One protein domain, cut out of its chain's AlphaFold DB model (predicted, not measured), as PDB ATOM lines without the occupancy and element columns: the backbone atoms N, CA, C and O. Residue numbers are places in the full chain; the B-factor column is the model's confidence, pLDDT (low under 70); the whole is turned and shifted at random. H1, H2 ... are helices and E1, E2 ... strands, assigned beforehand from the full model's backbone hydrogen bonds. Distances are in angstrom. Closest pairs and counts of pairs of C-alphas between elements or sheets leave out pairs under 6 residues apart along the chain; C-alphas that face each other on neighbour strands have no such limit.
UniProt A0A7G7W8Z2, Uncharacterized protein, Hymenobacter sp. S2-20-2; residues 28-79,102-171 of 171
ATOM      1  N   ARG A  28      86.116 168.872 161.533       84.00
ATOM      2  CA  ARG A  28      87.499 169.096 161.927       84.00
ATOM      3  C   ARG A  28      88.154 167.737 162.083       84.00
ATOM      4  O   ARG A  28      87.664 166.888 162.822       84.00
ATOM      5  N   TYR A  29      89.270 167.561 161.398       89.44
ATOM      6  CA  TYR A  29      90.065 166.348 161.468       89.44
ATOM      7  C   TYR A  29      91.388 166.630 162.167       89.44
ATOM      8  O   TYR A  29      91.951 167.723 162.055       89.44
ATOM      9  N   THR A  30      91.872 165.637 162.896       91.62
ATOM     10  CA  THR A  30      93.256 165.556 163.360       91.62
ATOM     11  C   THR A  30      93.984 164.573 162.458       91.62
ATOM     12  O   THR A  30      93.394 163.565 162.079       91.62
ATOM     13  N   TYR A  31      95.236 164.861 162.112       93.31
ATOM     14  CA  TYR A  31      96.043 164.024 161.228       93.31
ATOM     15  C   TYR A  31      97.251 163.447 161.961       93.31
ATOM     16  O   TYR A  31      97.795 164.088 162.862       93.31
ATOM     17  N   MET A  32      97.653 162.247 161.556       94.19
ATOM     18  CA  MET A  32      98.846 161.557 162.031       94.19
ATOM     19  C   MET A  32      99.508 160.830 160.868       94.19
ATOM     20  O   MET A  32      98.832 160.299 159.996       94.19
ATOM     21  N   GLN A  33     100.831 160.809 160.849       92.25
ATOM     22  CA  GLN A  33     101.632 160.084 159.878       92.25
ATOM     23  C   GLN A  33     102.311 158.903 160.562       92.25
ATOM     24  O   GLN A  33     102.907 159.070 161.628       92.25
ATOM     25  N   VAL A  34     102.237 157.732 159.938       90.44
ATOM     26  CA  VAL A  34     103.018 156.552 160.319       90.44
ATOM     27  C   VAL A  34     104.047 156.309 159.229       90.44
ATOM     28  O   VAL A  34     103.687 156.060 158.080       90.44
ATOM     29  N   PHE A  35     105.322 156.404 159.579       88.50
ATOM     30  CA  PHE A  35     106.435 156.106 158.689       88.50
ATOM     31  C   PHE A  35     106.930 154.704 158.990       88.50
ATOM     32  O   PHE A  35     107.242 154.393 160.134       88.50
ATOM     33  N   TYR A  36     107.030 153.885 157.962       87.00
ATOM     34  CA  TYR A  36     107.704 152.605 157.987       87.00
ATOM     35  C   TYR A  36     108.932 152.717 157.089       87.00
ATOM     36  O   TYR A  36     108.812 152.931 155.884       87.00
ATOM     37  N   TYR A  37     110.120 152.596 157.659       77.62
ATOM     38  CA  TYR A  37     111.351 152.519 156.886       77.62
ATOM     39  C   TYR A  37     111.726 151.043 156.795       77.62
ATOM     40  O   TYR A  37     111.947 150.416 157.822       77.62
ATOM     41  N   GLY A  38     111.696 150.470 155.587       67.88
ATOM     42  CA  GLY A  38     111.952 149.043 155.371       67.88
ATOM     43  C   GLY A  38     113.409 148.635 155.612       67.88
ATOM     44  O   GLY A  38     114.224 149.419 156.081       67.88
ATOM     45  N   SER A  39     113.773 147.418 155.205       61.78
ATOM     46  CA  SER A  39     115.082 146.787 155.465       61.78
ATOM     47  C   SER A  39     116.316 147.488 154.873       61.78
ATOM     48  O   SER A  39     117.434 147.016 155.067       61.78
ATOM     49  N   LYS A  40     116.148 148.598 154.143       61.00
ATOM     50  CA  LYS A  40     117.261 149.382 153.580       61.00
ATOM     51  C   LYS A  40     117.907 150.339 154.589       61.00
ATOM     52  O   LYS A  40     118.876 151.014 154.245       61.00
ATOM     53  N   THR A  41     117.380 150.447 155.804       61.25
ATOM     54  CA  THR A  41     117.988 151.227 156.886       61.25
ATOM     55  C   THR A  41     119.071 150.419 157.599       61.25
ATOM     56  O   THR A  41     118.898 149.245 157.909       61.25
ATOM     57  N   VAL A  42     120.195 151.073 157.910       57.78
ATOM     58  CA  VAL A  42     121.357 150.464 158.599       57.78
ATOM     59  C   VAL A  42     120.995 149.920 159.989       57.78
ATOM     60  O   VAL A  42     121.632 149.004 160.493       57.78
ATOM     61  N   VAL A  43     119.951 150.480 160.588       59.25
ATOM     62  CA  VAL A  43     119.435 150.161 161.925       59.25
ATOM     63  C   VAL A  43     118.287 149.141 161.902       59.25
ATOM     64  O   VAL A  43     117.743 148.817 162.947       59.25
ATOM     65  N   GLY A  44     117.929 148.601 160.730       63.16
ATOM     66  CA  GLY A  44     116.766 147.724 160.584       63.16
ATOM     67  C   GLY A  44     115.445 148.500 160.502       63.16
ATOM     68  O   GLY A  44     115.453 149.737 160.515       63.16
ATOM     69  N   PRO A  45     114.310 147.802 160.328       71.00
ATOM     70  CA  PRO A  45     113.048 148.467 160.066       71.00
ATOM     71  C   PRO A  45     112.582 149.308 161.261       71.00
ATOM     72  O   PRO A  45     112.621 148.871 162.409       71.00
ATOM     73  N   ILE A  46     112.133 150.531 160.985       78.38
ATOM     74  CA  ILE A  46     111.677 151.483 162.009       78.38
ATOM     75  C   ILE A  46     110.252 151.909 161.699       78.38
ATOM     76  O   ILE A  46     109.945 152.277 160.559       78.38
ATOM     77  N   LEU A  47     109.407 151.923 162.731       85.06
ATOM     78  CA  LEU A  47     108.065 152.484 162.673       85.06
ATOM     79  C   LEU A  47     107.998 153.772 163.497       85.06
ATOM     80  O   LEU A  47     108.260 153.760 164.696       85.06
ATOM     81  N   ARG A  48     107.631 154.892 162.874       88.38
ATOM     82  CA  ARG A  48     107.598 156.216 163.510       88.38
ATOM     83  C   ARG A  48     106.221 156.859 163.395       88.38
ATOM     84  O   ARG A  48     105.626 156.847 162.325       88.38
ATOM     85  N   PHE A  49     105.755 157.488 164.470       90.31
ATOM     86  CA  PHE A  49     104.501 158.239 164.539       90.31
ATOM     87  C   PHE A  49     104.769 159.748 164.592       90.31
ATOM     88  O   PHE A  49     105.627 160.212 165.348       90.31
ATOM     89  N   SER A  50     104.019 160.529 163.814       89.94
ATOM     90  CA  SER A  50     104.038 161.994 163.864       89.94
ATOM     91  C   SER A  50     102.619 162.568 163.738       89.94
ATOM     92  O   SER A  50     102.044 162.494 162.653       89.94
ATOM     93  N   PRO A  51     102.024 163.153 164.796       89.69
ATOM     94  CA  PRO A  51     102.556 163.253 166.158       89.69
ATOM     95  C   PRO A  51     102.651 161.881 166.854       89.69
ATOM     96  O   PRO A  51     102.166 160.880 166.333       89.69
ATOM     97  N   ALA A  52     103.289 161.833 168.030       90.00
ATOM     98  CA  ALA A  52     103.456 160.602 168.806       90.00
ATOM     99  C   ALA A  52     102.106 159.948 169.152       90.00
ATOM    100  O   ALA A  52     101.164 160.627 169.567       90.00
ATOM    101  N   PHE A  53     102.041 158.620 169.050       89.19
ATOM    102  CA  PHE A  53     100.855 157.828 169.376       89.19
ATOM    103  C   PHE A  53     101.060 157.114 170.713       89.19
ATOM    104  O   PHE A  53     102.071 156.444 170.914       89.19
ATOM    105  N   LYS A  54     100.129 157.278 171.665       87.69
ATOM    106  CA  LYS A  54     100.230 156.709 173.029       87.69
ATOM    107  C   LYS A  54     101.573 157.003 173.730       87.69
ATOM    108  O   LYS A  54     102.137 156.147 174.406       87.69
ATOM    109  N   GLY A  55     102.118 158.205 173.533       87.69
ATOM    110  CA  GLY A  55     103.415 158.609 174.094       87.69
ATOM    111  C   GLY A  55     104.638 157.990 173.407       87.69
ATOM    112  O   GLY A  55     105.759 158.245 173.838       87.69
ATOM    113  N   LYS A  56     104.453 157.217 172.328       86.25
ATOM    114  CA  LYS A  56     105.531 156.633 171.525       86.25
ATOM    115  C   LYS A  56     105.642 157.363 170.189       86.25
ATOM    116  O   LYS A  56     104.701 157.393 169.399       86.25
ATOM    117  N   ALA A  57     106.798 157.969 169.944       88.12
ATOM    118  CA  ALA A  57     107.129 158.546 168.642       88.12
ATOM    119  C   ALA A  57     107.736 157.503 167.697       88.12
ATOM    120  O   ALA A  57     107.686 157.681 166.487       88.12
ATOM    121  N   GLU A  58     108.284 156.418 168.241       85.88
ATOM    122  CA  GLU A  58     109.020 155.410 167.493       85.88
ATOM    123  C   GLU A  58     108.862 154.036 168.145       85.88
ATOM    124  O   GLU A  58     108.767 153.918 169.371       85.88
ATOM    125  N   ILE A  59     108.802 153.009 167.309       81.12
ATOM    126  CA  ILE A  59     108.900 151.603 167.669       81.12
ATOM    127  C   ILE A  59     110.034 151.053 166.814       81.12
ATOM    128  O   ILE A  59     109.886 150.870 165.603       81.12
ATOM    129  N   GLU A  60     111.174 150.833 167.456       74.44
ATOM    130  CA  GLU A  60     112.265 150.076 166.861       74.44
ATOM    131  C   GLU A  60     111.800 148.625 166.732       74.44
ATOM    132  O   GLU A  60     111.381 147.996 167.713       74.44
ATOM    133  N   MET A  61     111.800 148.104 165.509       69.88
ATOM    134  CA  MET A  61     111.473 146.704 165.290       69.88
ATOM    135  C   MET A  61     112.717 145.894 165.642       69.88
ATOM    136  O   MET A  61     113.791 146.148 165.101       69.88
ATOM    137  N   VAL A  62     112.582 144.955 166.584       62.69
ATOM    138  CA  VAL A  62     113.715 144.194 167.132       62.69
ATOM    139  C   VAL A  62     114.581 143.648 165.990       62.69
ATOM    140  O   VAL A  62     114.055 142.928 165.134       62.69
ATOM    141  N   PRO A  63     115.889 143.963 165.960       58.47
ATOM    142  CA  PRO A  63     116.778 143.466 164.924       58.47
ATOM    143  C   PRO A  63     116.862 141.938 165.002       58.47
ATOM    144  O   PRO A  63     117.427 141.372 165.940       58.47
ATOM    145  N   ASP A  64     116.269 141.270 164.015       63.56
ATOM    146  CA  ASP A  64     116.316 139.813 163.876       63.56
ATOM    147  C   ASP A  64     117.720 139.360 163.423       63.56
ATOM    148  O   ASP A  64     118.495 140.164 162.889       63.56
ATOM    149  N   GLU A  65     118.058 138.076 163.577       63.44
ATOM    150  CA  GLU A  65     119.328 137.482 163.108       63.44
ATOM    151  C   GLU A  65     119.629 137.831 161.639       63.44
ATOM    152  O   GLU A  65     120.779 138.063 161.265       63.44
ATOM    153  N   TYR A  66     118.577 137.996 160.835       60.91
ATOM    154  CA  TYR A  66     118.640 138.489 159.462       60.91
ATOM    155  C   TYR A  66     119.325 139.864 159.327       60.91
ATOM    156  O   TYR A  66     120.205 140.043 158.485       60.91
ATOM    157  N   THR A  67     118.985 140.837 160.177       61.94
ATOM    158  CA  THR A  67     119.614 142.174 160.151       61.94
ATOM    159  C   THR A  67     121.085 142.127 160.563       61.94
ATOM    160  O   THR A  67     121.898 142.881 160.029       61.94
ATOM    161  N   LYS A  68     121.466 141.183 161.436       65.25
ATOM    162  CA  LYS A  68     122.873 140.945 161.794       65.25
ATOM    163  C   LYS A  68     123.666 140.392 160.609       65.25
ATOM    164  O   LYS A  68     124.776 140.866 160.379       65.25
ATOM    165  N   MET A  69     123.097 139.465 159.830       62.47
ATOM    166  CA  MET A  69     123.731 138.933 158.610       62.47
ATOM    167  C   MET A  69     123.905 139.987 157.512       62.47
ATOM    168  O   MET A  69     124.879 139.934 156.767       62.47
ATOM    169  N   LEU A  70     122.983 140.947 157.417       60.41
ATOM    170  CA  LEU A  70     123.068 142.055 156.461       60.41
ATOM    171  C   LEU A  70     123.987 143.194 156.917       60.41
ATOM    172  O   LEU A  70     124.256 144.108 156.135       60.41
ATOM    173  N   SER A  71     124.462 143.173 158.165       57.56
ATOM    174  CA  SER A  71     125.376 144.206 158.640       57.56
ATOM    175  C   SER A  71     126.667 144.190 157.805       57.56
ATOM    176  O   SER A  71     127.195 143.113 157.505       57.56
ATOM    177  N   PRO A  72     127.236 145.360 157.457       53.03
ATOM    178  CA  PRO A  72     128.506 145.427 156.732       53.03
ATOM    179  C   PRO A  72     129.609 144.612 157.422       53.03
ATOM    180  O   PRO A  72     130.417 143.970 156.763       53.03
ATOM    181  N   ILE A  73     129.592 144.571 158.760       51.09
ATOM    182  CA  ILE A  73     130.541 143.818 159.589       51.09
ATOM    183  C   ILE A  73     130.428 142.305 159.341       51.09
ATOM    184  O   ILE A  73     131.454 141.634 159.215       51.09
ATOM    185  N   ALA A  74     129.213 141.761 159.214       53.06
ATOM    186  CA  ALA A  74     129.008 140.358 158.854       53.06
ATOM    187  C   ALA A  74     129.450 140.062 157.412       53.06
ATOM    188  O   ALA A  74     130.039 139.013 157.163       53.06
ATOM    189  N   PHE A  75     129.260 141.007 156.487       47.50
ATOM    190  CA  PHE A  75     129.695 140.873 155.091       47.50
ATOM    191  C   PHE A  75     131.226 140.802 154.952       47.50
ATOM    192  O   PHE A  75     131.739 140.006 154.170       47.50
ATOM    193  N   PHE A  76     131.972 141.574 155.750       45.69
ATOM    194  CA  PHE A  76     133.439 141.484 155.791       45.69
ATOM    195  C   PHE A  76     133.939 140.228 156.527       45.69
ATOM    196  O   PHE A  76     134.960 139.655 156.143       45.69
ATOM    197  N   SER A  77     133.202 139.763 157.541       45.22
ATOM    198  CA  SER A  77     133.581 138.596 158.357       45.22
ATOM    199  C   SER A  77     133.243 137.245 157.710       45.22
ATOM    200  O   SER A  77     133.859 136.242 158.050       45.22
ATOM    201  N   ALA A  78     132.304 137.200 156.758       47.50
ATOM    202  CA  ALA A  78     131.926 135.980 156.035       47.50
ATOM    203  C   ALA A  78     132.947 135.542 154.963       47.50
ATOM    204  O   ALA A  78     132.767 134.505 154.330       47.50
ATOM    205  N   SER A  79     134.032 136.301 154.764       43.88
ATOM    206  CA  SER A  79     135.102 135.968 153.812       43.88
ATOM    207  C   SER A  79     136.096 134.911 154.312       43.88
ATOM    208  O   SER A  79     137.100 134.662 153.651       43.88
ATOM    209  N   ALA A 102     137.723 111.883 138.832       81.81
ATOM    210  CA  ALA A 102     136.441 112.418 138.360       81.81
ATOM    211  C   ALA A 102     135.270 112.096 139.312       81.81
ATOM    212  O   ALA A 102     134.401 112.937 139.525       81.81
ATOM    213  N   ALA A 103     135.283 110.911 139.937       83.31
ATOM    214  CA  ALA A 103     134.274 110.504 140.913       83.31
ATOM    215  C   ALA A 103     134.339 111.321 142.219       83.31
ATOM    216  O   ALA A 103     133.297 111.669 142.771       83.31
ATOM    217  N   GLN A 104     135.543 111.652 142.704       83.62
ATOM    218  CA  GLN A 104     135.709 112.480 143.906       83.62
ATOM    219  C   GLN A 104     135.316 113.936 143.641       83.62
ATOM    220  O   GLN A 104     134.610 114.526 144.455       83.62
ATOM    221  N   LEU A 105     135.673 114.473 142.470       81.69
ATOM    222  CA  LEU A 105     135.274 115.818 142.055       81.69
ATOM    223  C   LEU A 105     133.746 115.937 141.924       81.69
ATOM    224  O   LEU A 105     133.142 116.899 142.392       81.69
ATOM    225  N   GLU A 106     133.095 114.929 141.333       85.56
ATOM    226  CA  GLU A 106     131.634 114.885 141.228       85.56
ATOM    227  C   GLU A 106     130.966 114.810 142.610       85.56
ATOM    228  O   GLU A 106     129.955 115.474 142.851       85.56
ATOM    229  N   GLN A 107     131.526 114.025 143.536       86.25
ATOM    230  CA  GLN A 107     131.022 113.937 144.905       86.25
ATOM    231  C   GLN A 107     131.189 115.262 145.661       86.25
ATOM    232  O   GLN A 107     130.247 115.689 146.331       86.25
ATOM    233  N   GLN A 108     132.333 115.931 145.511       83.94
ATOM    234  CA  GLN A 108     132.597 117.235 146.115       83.94
ATOM    235  C   GLN A 108     131.629 118.298 145.584       83.94
ATOM    236  O   GLN A 108     130.937 118.935 146.373       83.94
ATOM    237  N   HIS A 109     131.466 118.417 144.261       84.88
ATOM    238  CA  HIS A 109     130.507 119.362 143.675       84.88
ATOM    239  C   HIS A 109     129.065 119.090 144.128       84.88
ATOM    240  O   HIS A 109     128.291 120.025 144.331       84.88
ATOM    241  N   LYS A 110     128.677 117.818 144.304       88.00
ATOM    242  CA  LYS A 110     127.352 117.467 144.843       88.00
ATOM    243  C   LYS A 110     127.192 117.897 146.299       88.00
ATOM    244  O   LYS A 110     126.111 118.364 146.658       88.00
ATOM    245  N   GLN A 111     128.227 117.738 147.124       87.75
ATOM    246  CA  GLN A 111     128.221 118.188 148.518       87.75
ATOM    247  C   GLN A 111     128.162 119.715 148.600       87.75
ATOM    248  O   GLN A 111     127.246 120.240 149.225       87.75
ATOM    249  N   GLU A 112     129.028 120.421 147.875       83.81
ATOM    250  CA  GLU A 112     129.040 121.888 147.812       83.81
ATOM    251  C   GLU A 112     127.707 122.445 147.293       83.81
ATOM    252  O   GLU A 112     127.151 123.385 147.863       83.81
ATOM    253  N   ALA A 113     127.120 121.830 146.260       84.19
ATOM    254  CA  ALA A 113     125.806 122.226 145.760       84.19
ATOM    255  C   ALA A 113     124.692 121.990 146.795       84.19
ATOM    256  O   ALA A 113     123.764 122.800 146.897       84.19
ATOM    257  N   ALA A 114     124.760 120.897 147.563       88.81
ATOM    258  CA  ALA A 114     123.798 120.608 148.624       88.81
ATOM    259  C   ALA A 114     123.935 121.587 149.799       88.81
ATOM    260  O   ALA A 114     122.921 122.098 150.281       88.81
ATOM    261  N   GLU A 115     125.162 121.896 150.215       84.19
ATOM    262  CA  GLU A 115     125.468 122.874 151.262       84.19
ATOM    263  C   GLU A 115     125.035 124.280 150.849       84.19
ATOM    264  O   GLU A 115     124.302 124.940 151.588       84.19
ATOM    265  N   HIS A 116     125.374 124.703 149.629       77.62
ATOM    266  CA  HIS A 116     124.946 125.989 149.088       77.62
ATOM    267  C   HIS A 116     123.417 126.078 149.017       77.62
ATOM    268  O   HIS A 116     122.818 127.073 149.428       77.62
ATOM    269  N   LYS A 117     122.743 125.011 148.568       83.25
ATOM    270  CA  LYS A 117     121.276 124.954 148.559       83.25
ATOM    271  C   LYS A 117     120.691 125.048 149.971       83.25
ATOM    272  O   LYS A 117     119.705 125.760 150.163       83.25
ATOM    273  N   ALA A 118     121.275 124.359 150.951       82.94
ATOM    274  CA  ALA A 118     120.833 124.408 152.344       82.94
ATOM    275  C   ALA A 118     121.037 125.804 152.957       82.94
ATOM    276  O   ALA A 118     120.136 126.328 153.617       82.94
ATOM    277  N   GLN A 119     122.174 126.443 152.679       79.81
ATOM    278  CA  GLN A 119     122.472 127.799 153.128       79.81
ATOM    279  C   GLN A 119     121.497 128.814 152.521       79.81
ATOM    280  O   GLN A 119     120.908 129.614 153.250       79.81
ATOM    281  N   MET A 120     121.244 128.738 151.210       75.62
ATOM    282  CA  MET A 120     120.268 129.602 150.539       75.62
ATOM    283  C   MET A 120     118.844 129.387 151.065       75.62
ATOM    284  O   MET A 120     118.104 130.355 151.259       75.62
ATOM    285  N   ALA A 121     118.456 128.139 151.349       81.38
ATOM    286  CA  ALA A 121     117.162 127.836 151.955       81.38
ATOM    287  C   ALA A 121     117.035 128.443 153.363       81.38
ATOM    288  O   ALA A 121     115.995 129.020 153.684       81.38
ATOM    289  N   SER A 122     118.096 128.375 154.174       82.38
ATOM    290  CA  SER A 122     118.141 128.995 155.504       82.38
ATOM    291  C   SER A 122     118.001 130.518 155.428       82.38
ATOM    292  O   SER A 122     117.140 131.094 156.095       82.38
ATOM    293  N   ILE A 123     118.768 131.171 154.547       76.75
ATOM    294  CA  ILE A 123     118.695 132.625 154.325       76.75
ATOM    295  C   ILE A 123     117.289 133.037 153.883       76.75
ATOM    296  O   ILE A 123     116.714 133.979 154.431       76.75
ATOM    297  N   THR A 124     116.697 132.294 152.948       77.06
ATOM    298  CA  THR A 124     115.331 132.553 152.470       77.06
ATOM    299  C   THR A 124     114.307 132.401 153.596       77.06
ATOM    300  O   THR A 124     113.415 133.236 153.744       77.06
ATOM    301  N   ALA A 125     114.436 131.363 154.427       81.06
ATOM    302  CA  ALA A 125     113.552 131.150 155.568       81.06
ATOM    303  C   ALA A 125     113.658 132.287 156.598       81.06
ATOM    304  O   ALA A 125     112.630 132.758 157.086       81.06
ATOM    305  N   MET A 126     114.873 132.756 156.896       77.31
ATOM    306  CA  MET A 126     115.097 133.905 157.780       77.31
ATOM    307  C   MET A 126     114.482 135.185 157.210       77.31
ATOM    308  O   MET A 126     113.752 135.875 157.917       77.31
ATOM    309  N   MET A 127     114.689 135.463 155.920       76.56
ATOM    310  CA  MET A 127     114.083 136.615 155.247       76.56
ATOM    311  C   MET A 127     112.549 136.576 155.329       76.56
ATOM    312  O   MET A 127     111.922 137.578 155.666       76.56
ATOM    313  N   ASN A 128     111.939 135.412 155.088       80.12
ATOM    314  CA  ASN A 128     110.485 135.253 155.161       80.12
ATOM    315  C   ASN A 128     109.943 135.491 156.578       80.12
ATOM    316  O   ASN A 128     108.919 136.157 156.733       80.12
ATOM    317  N   ARG A 129     110.630 134.990 157.616       82.56
ATOM    318  CA  ARG A 129     110.260 135.263 159.017       82.56
ATOM    319  C   ARG A 129     110.359 136.750 159.337       82.56
ATOM    320  O   ARG A 129     109.431 137.297 159.927       82.56
ATOM    321  N   HIS A 130     111.431 137.402 158.893       78.50
ATOM    322  CA  HIS A 130     111.632 138.831 159.103       78.50
ATOM    323  C   HIS A 130     110.525 139.671 158.446       78.50
ATOM    324  O   HIS A 130     109.954 140.560 159.082       78.50
ATOM    325  N   VAL A 131     110.161 139.354 157.197       79.19
ATOM    326  CA  VAL A 131     109.058 140.019 156.483       79.19
ATOM    327  C   VAL A 131     107.723 139.798 157.197       79.19
ATOM    328  O   VAL A 131     106.967 140.755 157.374       79.19
ATOM    329  N   ALA A 132     107.438 138.572 157.643       83.50
ATOM    330  CA  ALA A 132     106.209 138.259 158.369       83.50
ATOM    331  C   ALA A 132     106.117 139.020 159.702       83.50
ATOM    332  O   ALA A 132     105.098 139.655 159.970       83.50
ATOM    333  N   ALA A 133     107.188 139.025 160.503       82.75
ATOM    334  CA  ALA A 133     107.232 139.734 161.781       82.75
ATOM    335  C   ALA A 133     107.054 141.250 161.605       82.75
ATOM    336  O   ALA A 133     106.271 141.878 162.317       82.75
ATOM    337  N   THR A 134     107.730 141.823 160.610       80.25
ATOM    338  CA  THR A 134     107.644 143.252 160.286       80.25
ATOM    339  C   THR A 134     106.243 143.643 159.817       80.25
ATOM    340  O   THR A 134     105.688 144.652 160.253       80.25
ATOM    341  N   THR A 135     105.640 142.811 158.963       84.62
ATOM    342  CA  THR A 135     104.264 143.006 158.492       84.62
ATOM    343  C   THR A 135     103.290 142.955 159.663       84.62
ATOM    344  O   THR A 135     102.465 143.855 159.795       84.62
ATOM    345  N   GLN A 136     103.428 141.965 160.551       87.88
ATOM    346  CA  GLN A 136     102.572 141.832 161.728       87.88
ATOM    347  C   GLN A 136     102.662 143.061 162.635       87.88
ATOM    348  O   GLN A 136     101.633 143.611 163.010       87.88
ATOM    349  N   GLN A 137     103.867 143.555 162.929       86.00
ATOM    350  CA  GLN A 137     104.031 144.735 163.783       86.00
ATOM    351  C   GLN A 137     103.444 146.008 163.163       86.00
ATOM    352  O   GLN A 137     102.828 146.809 163.867       86.00
ATOM    353  N   LEU A 138     103.609 146.202 161.850       87.81
ATOM    354  CA  LEU A 138     102.973 147.313 161.142       87.81
ATOM    355  C   LEU A 138     101.444 147.189 161.186       87.81
ATOM    356  O   LEU A 138     100.756 148.173 161.462       87.81
ATOM    357  N   SER A 139     100.912 145.985 160.963       90.19
ATOM    358  CA  SER A 139      99.481 145.705 161.084       90.19
ATOM    359  C   SER A 139      98.964 145.973 162.495       90.19
ATOM    360  O   SER A 139      97.950 146.648 162.634       90.19
ATOM    361  N   ASP A 140      99.666 145.532 163.538       91.19
ATOM    362  CA  ASP A 140      99.281 145.757 164.935       91.19
ATOM    363  C   ASP A 140      99.282 147.250 165.287       91.19
ATOM    364  O   ASP A 140      98.359 147.740 165.943       91.19
ATOM    365  N   ALA A 141     100.279 148.001 164.808       89.62
ATOM    366  CA  ALA A 141     100.334 149.448 164.978       89.62
ATOM    367  C   ALA A 141      99.136 150.139 164.309       89.62
ATOM    368  O   ALA A 141      98.449 150.935 164.951       89.62
ATOM    369  N   LEU A 142      98.848 149.809 163.046       91.75
ATOM    370  CA  LEU A 142      97.716 150.381 162.313       91.75
ATOM    371  C   LEU A 142      96.376 149.986 162.946       91.75
ATOM    372  O   LEU A 142      95.529 150.854 163.158       91.75
ATOM    373  N   ASN A 143      96.207 148.724 163.335       94.44
ATOM    374  CA  ASN A 143      95.009 148.246 164.022       94.44
ATOM    375  C   ASN A 143      94.811 148.970 165.358       94.44
ATOM    376  O   ASN A 143      93.713 149.449 165.628       94.44
ATOM    377  N   SER A 144      95.870 149.161 166.152       93.56
ATOM    378  CA  SER A 144      95.758 149.895 167.416       93.56
ATOM    379  C   SER A 144      95.390 151.367 167.210       93.56
ATOM    380  O   SER A 144      94.653 151.940 168.013       93.56
ATOM    381  N   THR A 145      95.861 152.000 166.129       92.69
ATOM    382  CA  THR A 145      95.388 153.347 165.773       92.69
ATOM    383  C   THR A 145      93.922 153.334 165.326       92.69
ATOM    384  O   THR A 145      93.162 154.224 165.708       92.69
ATOM    385  N   ALA A 146      93.492 152.305 164.592       93.56
ATOM    386  CA  ALA A 146      92.113 152.155 164.136       93.56
ATOM    387  C   ALA A 146      91.122 151.937 165.286       93.56
ATOM    388  O   ALA A 146      90.046 152.536 165.280       93.56
ATOM    389  N   GLU A 147      91.499 151.174 166.314       94.56
ATOM    390  CA  GLU A 147      90.719 151.024 167.555       94.56
ATOM    391  C   GLU A 147      90.464 152.367 168.254       94.56
ATOM    392  O   GLU A 147      89.422 152.571 168.872       94.56
ATOM    393  N   GLU A 148      91.385 153.322 168.114       92.69
ATOM    394  CA  GLU A 148      91.210 154.684 168.615       92.69
ATOM    395  C   GLU A 148      90.441 155.605 167.653       92.69
ATOM    396  O   GLU A 148      90.345 156.812 167.899       92.69
ATOM    397  N   GLY A 149      89.883 155.076 166.567       93.62
ATOM    398  CA  GLY A 149      89.110 155.832 165.585       93.62
ATOM    399  C   GLY A 149      89.962 156.621 164.590       93.62
ATOM    400  O   GLY A 149      89.471 157.590 164.006       93.62
ATOM    401  N   TRP A 150      91.235 156.254 164.416       95.75
ATOM    402  CA  TRP A 150      92.043 156.754 163.306       95.75
ATOM    403  C   TRP A 150      91.780 155.939 162.036       95.75
ATOM    404  O   TRP A 150      91.802 154.716 162.044       95.75
ATOM    405  N   GLU A 151      91.589 156.618 160.914       95.06
ATOM    406  CA  GLU A 151      91.364 156.010 159.605       95.06
ATOM    407  C   GLU A 151      92.553 156.288 158.695       95.06
ATOM    408  O   GLU A 151      92.961 157.444 158.553       95.06
ATOM    409  N   VAL A 152      93.071 155.266 158.015       95.25
ATOM    410  CA  VAL A 152      94.045 155.466 156.937       95.25
ATOM    411  C   VAL A 152      93.343 156.140 155.758       95.25
ATOM    412  O   VAL A 152      92.342 155.651 155.246       95.25
ATOM    413  N   THR A 153      93.883 157.271 155.318       94.75
ATOM    414  CA  THR A 153      93.340 158.073 154.209       94.75
ATOM    415  C   THR A 153      94.233 158.076 152.987       94.75
ATOM    416  O   THR A 153      93.735 158.196 151.871       94.75
ATOM    417  N   GLN A 154      95.547 157.967 153.185       94.00
ATOM    418  CA  GLN A 154      96.521 157.889 152.105       94.00
ATOM    419  C   GLN A 154      97.662 156.959 152.497       94.00
ATOM    420  O   GLN A 154      98.006 156.834 153.674       94.00
ATOM    421  N   MET A 155      98.258 156.342 151.484       94.62
ATOM    422  CA  MET A 155      99.467 155.541 151.594       94.62
ATOM    423  C   MET A 155     100.404 155.931 150.451       94.62
ATOM    424  O   MET A 155      99.963 156.029 149.305       94.62
ATOM    425  N   ALA A 156     101.677 156.148 150.759       92.19
ATOM    426  CA  ALA A 156     102.717 156.460 149.785       92.19
ATOM    427  C   ALA A 156     103.936 155.560 149.998       92.19
ATOM    428  O   ALA A 156     104.310 155.274 151.134       92.19
ATOM    429  N   SER A 157     104.572 155.140 148.908       89.94
ATOM    430  CA  SER A 157     105.861 154.450 148.940       89.94
ATOM    431  C   SER A 157     107.005 155.435 148.735       89.94
ATOM    432  O   SER A 157     106.936 156.299 147.862       89.94
ATOM    433  N   LEU A 158     108.073 155.270 149.502       84.50
ATOM    434  CA  LEU A 158     109.330 155.991 149.349       84.50
ATOM    435  C   LEU A 158     110.267 155.218 148.407       84.50
ATOM    436  O   LEU A 158     110.203 153.992 148.319       84.50
ATOM    437  N   GLU A 159     111.193 155.915 147.746       80.31
ATOM    438  CA  GLU A 159     112.168 155.309 146.815       80.31
ATOM    439  C   GLU A 159     113.051 154.234 147.478       80.31
ATOM    440  O   GLU A 159     113.475 153.255 146.858       80.31
ATOM    441  N   ASN A 160     113.292 154.373 148.782       73.88
ATOM    442  CA  ASN A 160     114.041 153.406 149.577       73.88
ATOM    443  C   ASN A 160     113.204 152.183 150.011       73.88
ATOM    444  O   ASN A 160     113.695 151.359 150.779       73.88
ATOM    445  N   GLY A 161     111.971 152.029 149.522       75.94
ATOM    446  CA  GLY A 161     111.068 150.939 149.907       75.94
ATOM    447  C   GLY A 161     110.380 151.144 151.259       75.94
ATOM    448  O   GLY A 161     109.734 150.224 151.754       75.94
ATOM    449  N   GLY A 162     110.515 152.326 151.869       84.25
ATOM    450  CA  GLY A 162     109.690 152.722 153.005       84.25
ATOM    451  C   GLY A 162     108.246 153.019 152.595       84.25
ATOM    452  O   GLY A 162     107.952 153.255 151.423       84.25
ATOM    453  N   LEU A 163     107.340 153.028 153.563       89.81
ATOM    454  CA  LEU A 163     105.933 153.371 153.398       89.81
ATOM    455  C   LEU A 163     105.573 154.516 154.345       89.81
ATOM    456  O   LEU A 163     106.080 154.601 155.460       89.81
ATOM    457  N   VAL A 164     104.680 155.394 153.909       92.00
ATOM    458  CA  VAL A 164     104.105 156.455 154.736       92.00
ATOM    459  C   VAL A 164     102.595 156.345 154.676       92.00
ATOM    460  O   VAL A 164     102.008 156.386 153.596       92.00
ATOM    461  N   TYR A 165     101.967 156.238 155.840       94.44
ATOM    462  CA  TYR A 165     100.519 156.225 155.995       94.44
ATOM    463  C   TYR A 165     100.067 157.558 156.575       94.44
ATOM    464  O   TYR A 165     100.577 157.985 157.610       94.44
ATOM    465  N   LEU A 166      99.091 158.201 155.937       95.62
ATOM    466  CA  LEU A 166      98.384 159.347 156.499       95.62
ATOM    467  C   LEU A 166      97.080 158.869 157.128       95.62
ATOM    468  O   LEU A 166      96.188 158.373 156.435       95.62
ATOM    469  N   LEU A 167      96.952 159.070 158.430       96.00
ATOM    470  CA  LEU A 167      95.774 158.749 159.208       96.00
ATOM    471  C   LEU A 167      95.025 160.031 159.569       96.00
ATOM    472  O   LEU A 167      95.642 161.062 159.850       96.00
ATOM    473  N   ARG A 168      93.695 159.964 159.605       95.06
ATOM    474  CA  ARG A 168      92.834 161.036 160.119       95.06
ATOM    475  C   ARG A 168      91.952 160.521 161.246       95.06
ATOM    476  O   ARG A 168      91.529 159.375 161.220       95.06
ATOM    477  N   LYS A 169      91.591 161.390 162.178       94.19
ATOM    478  CA  LYS A 169      90.576 161.129 163.201       94.19
ATOM    479  C   LYS A 169      89.633 162.315 163.280       94.19
ATOM    480  O   LYS A 169      90.078 163.467 163.273       94.19
ATOM    481  N   LYS A 170      88.329 162.049 163.323       91.19
ATOM    482  CA  LYS A 170      87.321 163.095 163.518       91.19
ATOM    483  C   LYS A 170      87.469 163.672 164.932       91.19
ATOM    484  O   LYS A 170      87.617 162.905 165.881       91.19
ATOM    485  N   LYS A 171      87.497 165.002 165.051       77.69
ATOM    486  CA  LYS A 171      87.467 165.689 166.352       77.69
ATOM    487  C   LYS A 171      86.082 165.646 166.978       77.69
ATOM    488  O   LYS A 171      85.093 165.716 166.211       77.69
TER     489      LYS A 171
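What this domain is: This is residues 28 to 79 and 102 to 171 of the 171 residues of an uncharacterized protein of Hymenobacter sp. S2-20-2 (UniProt A0A7G7W8Z2). A twisted antiparallel sheet of five strands is covered on one face by the last part of a very long helix, H3, whose residues 102 to 122 stick out as an arm and make much of the length. Near H3's residues 123 to 130 packs the small helix H1, followed by H2. The 122 printed residues run E1 E2 E3 H1 H2 H3 E4 E5, of mixed class, with sheet order E3 E2 E1 E5 E4. The whole is only just loose, close to extended, with a radius of gyration of the C-alphas of 20.5 A and spans of 78 by 24 by 24 A.

How they stand to each other: In the twisted sheet, E1, residues 29 to 37, is antiparallel to E5, residues 163 to 170, at 161 degrees, with N 32 and O 167 2.9 A apart. E2, residues 46 to 53, bends by 102 degrees at residue 50 and pairs with E1 through N 35 and O 48, 2.8 A. Edge strand E3, residues 56 to 60, completes a meander E1 E2 E3, each strand the antiparallel neighbour of the one before; N 49 and O 57 are 2.8 A apart. Edge strand E4, residues 151 to 157, forms a hairpin with E5; N 153 and O 166 are 2.8 A apart. H3, residues 102 to 147, is on one face, making two layers, helix over sheet, at a height over the sheet of 14.5 A. It runs along the strands, at 13 degrees to E1 on the local plane. H1, residues 65 to 69, touches H3, closest C-alphas Tyr 66 and Met 126, 6.0 A. H2, residues 72 to 77, is close but not clearly touching H1, closest C-alphas Lys 68 and Ala 74, 6.8 A. Every O i to N i+4 pair in H1, H2 and H3 is within hydrogen-bond range.

Where its parts are: E1 starts at C-alpha 29 (90.065, 166.348, 161.468) and spans 25.8 A; E5 spans 23.3 A to C-alpha 170 (87.321, 163.095, 163.518). H3 starts at C-alpha 102 (136.441, 112.418, 138.360) and spans 66.6 A.

The domain as a whole: The farthest C-alphas, of Arg 28 and Ala 102, are 78.5 A apart. Residues 80 to 101 are not printed, with 28.2 A between C-alphas 79 and 102. Of the links printed whole, none is long. The model's pLDDT is under 70 at residues 38 to 44 and 61 to 79.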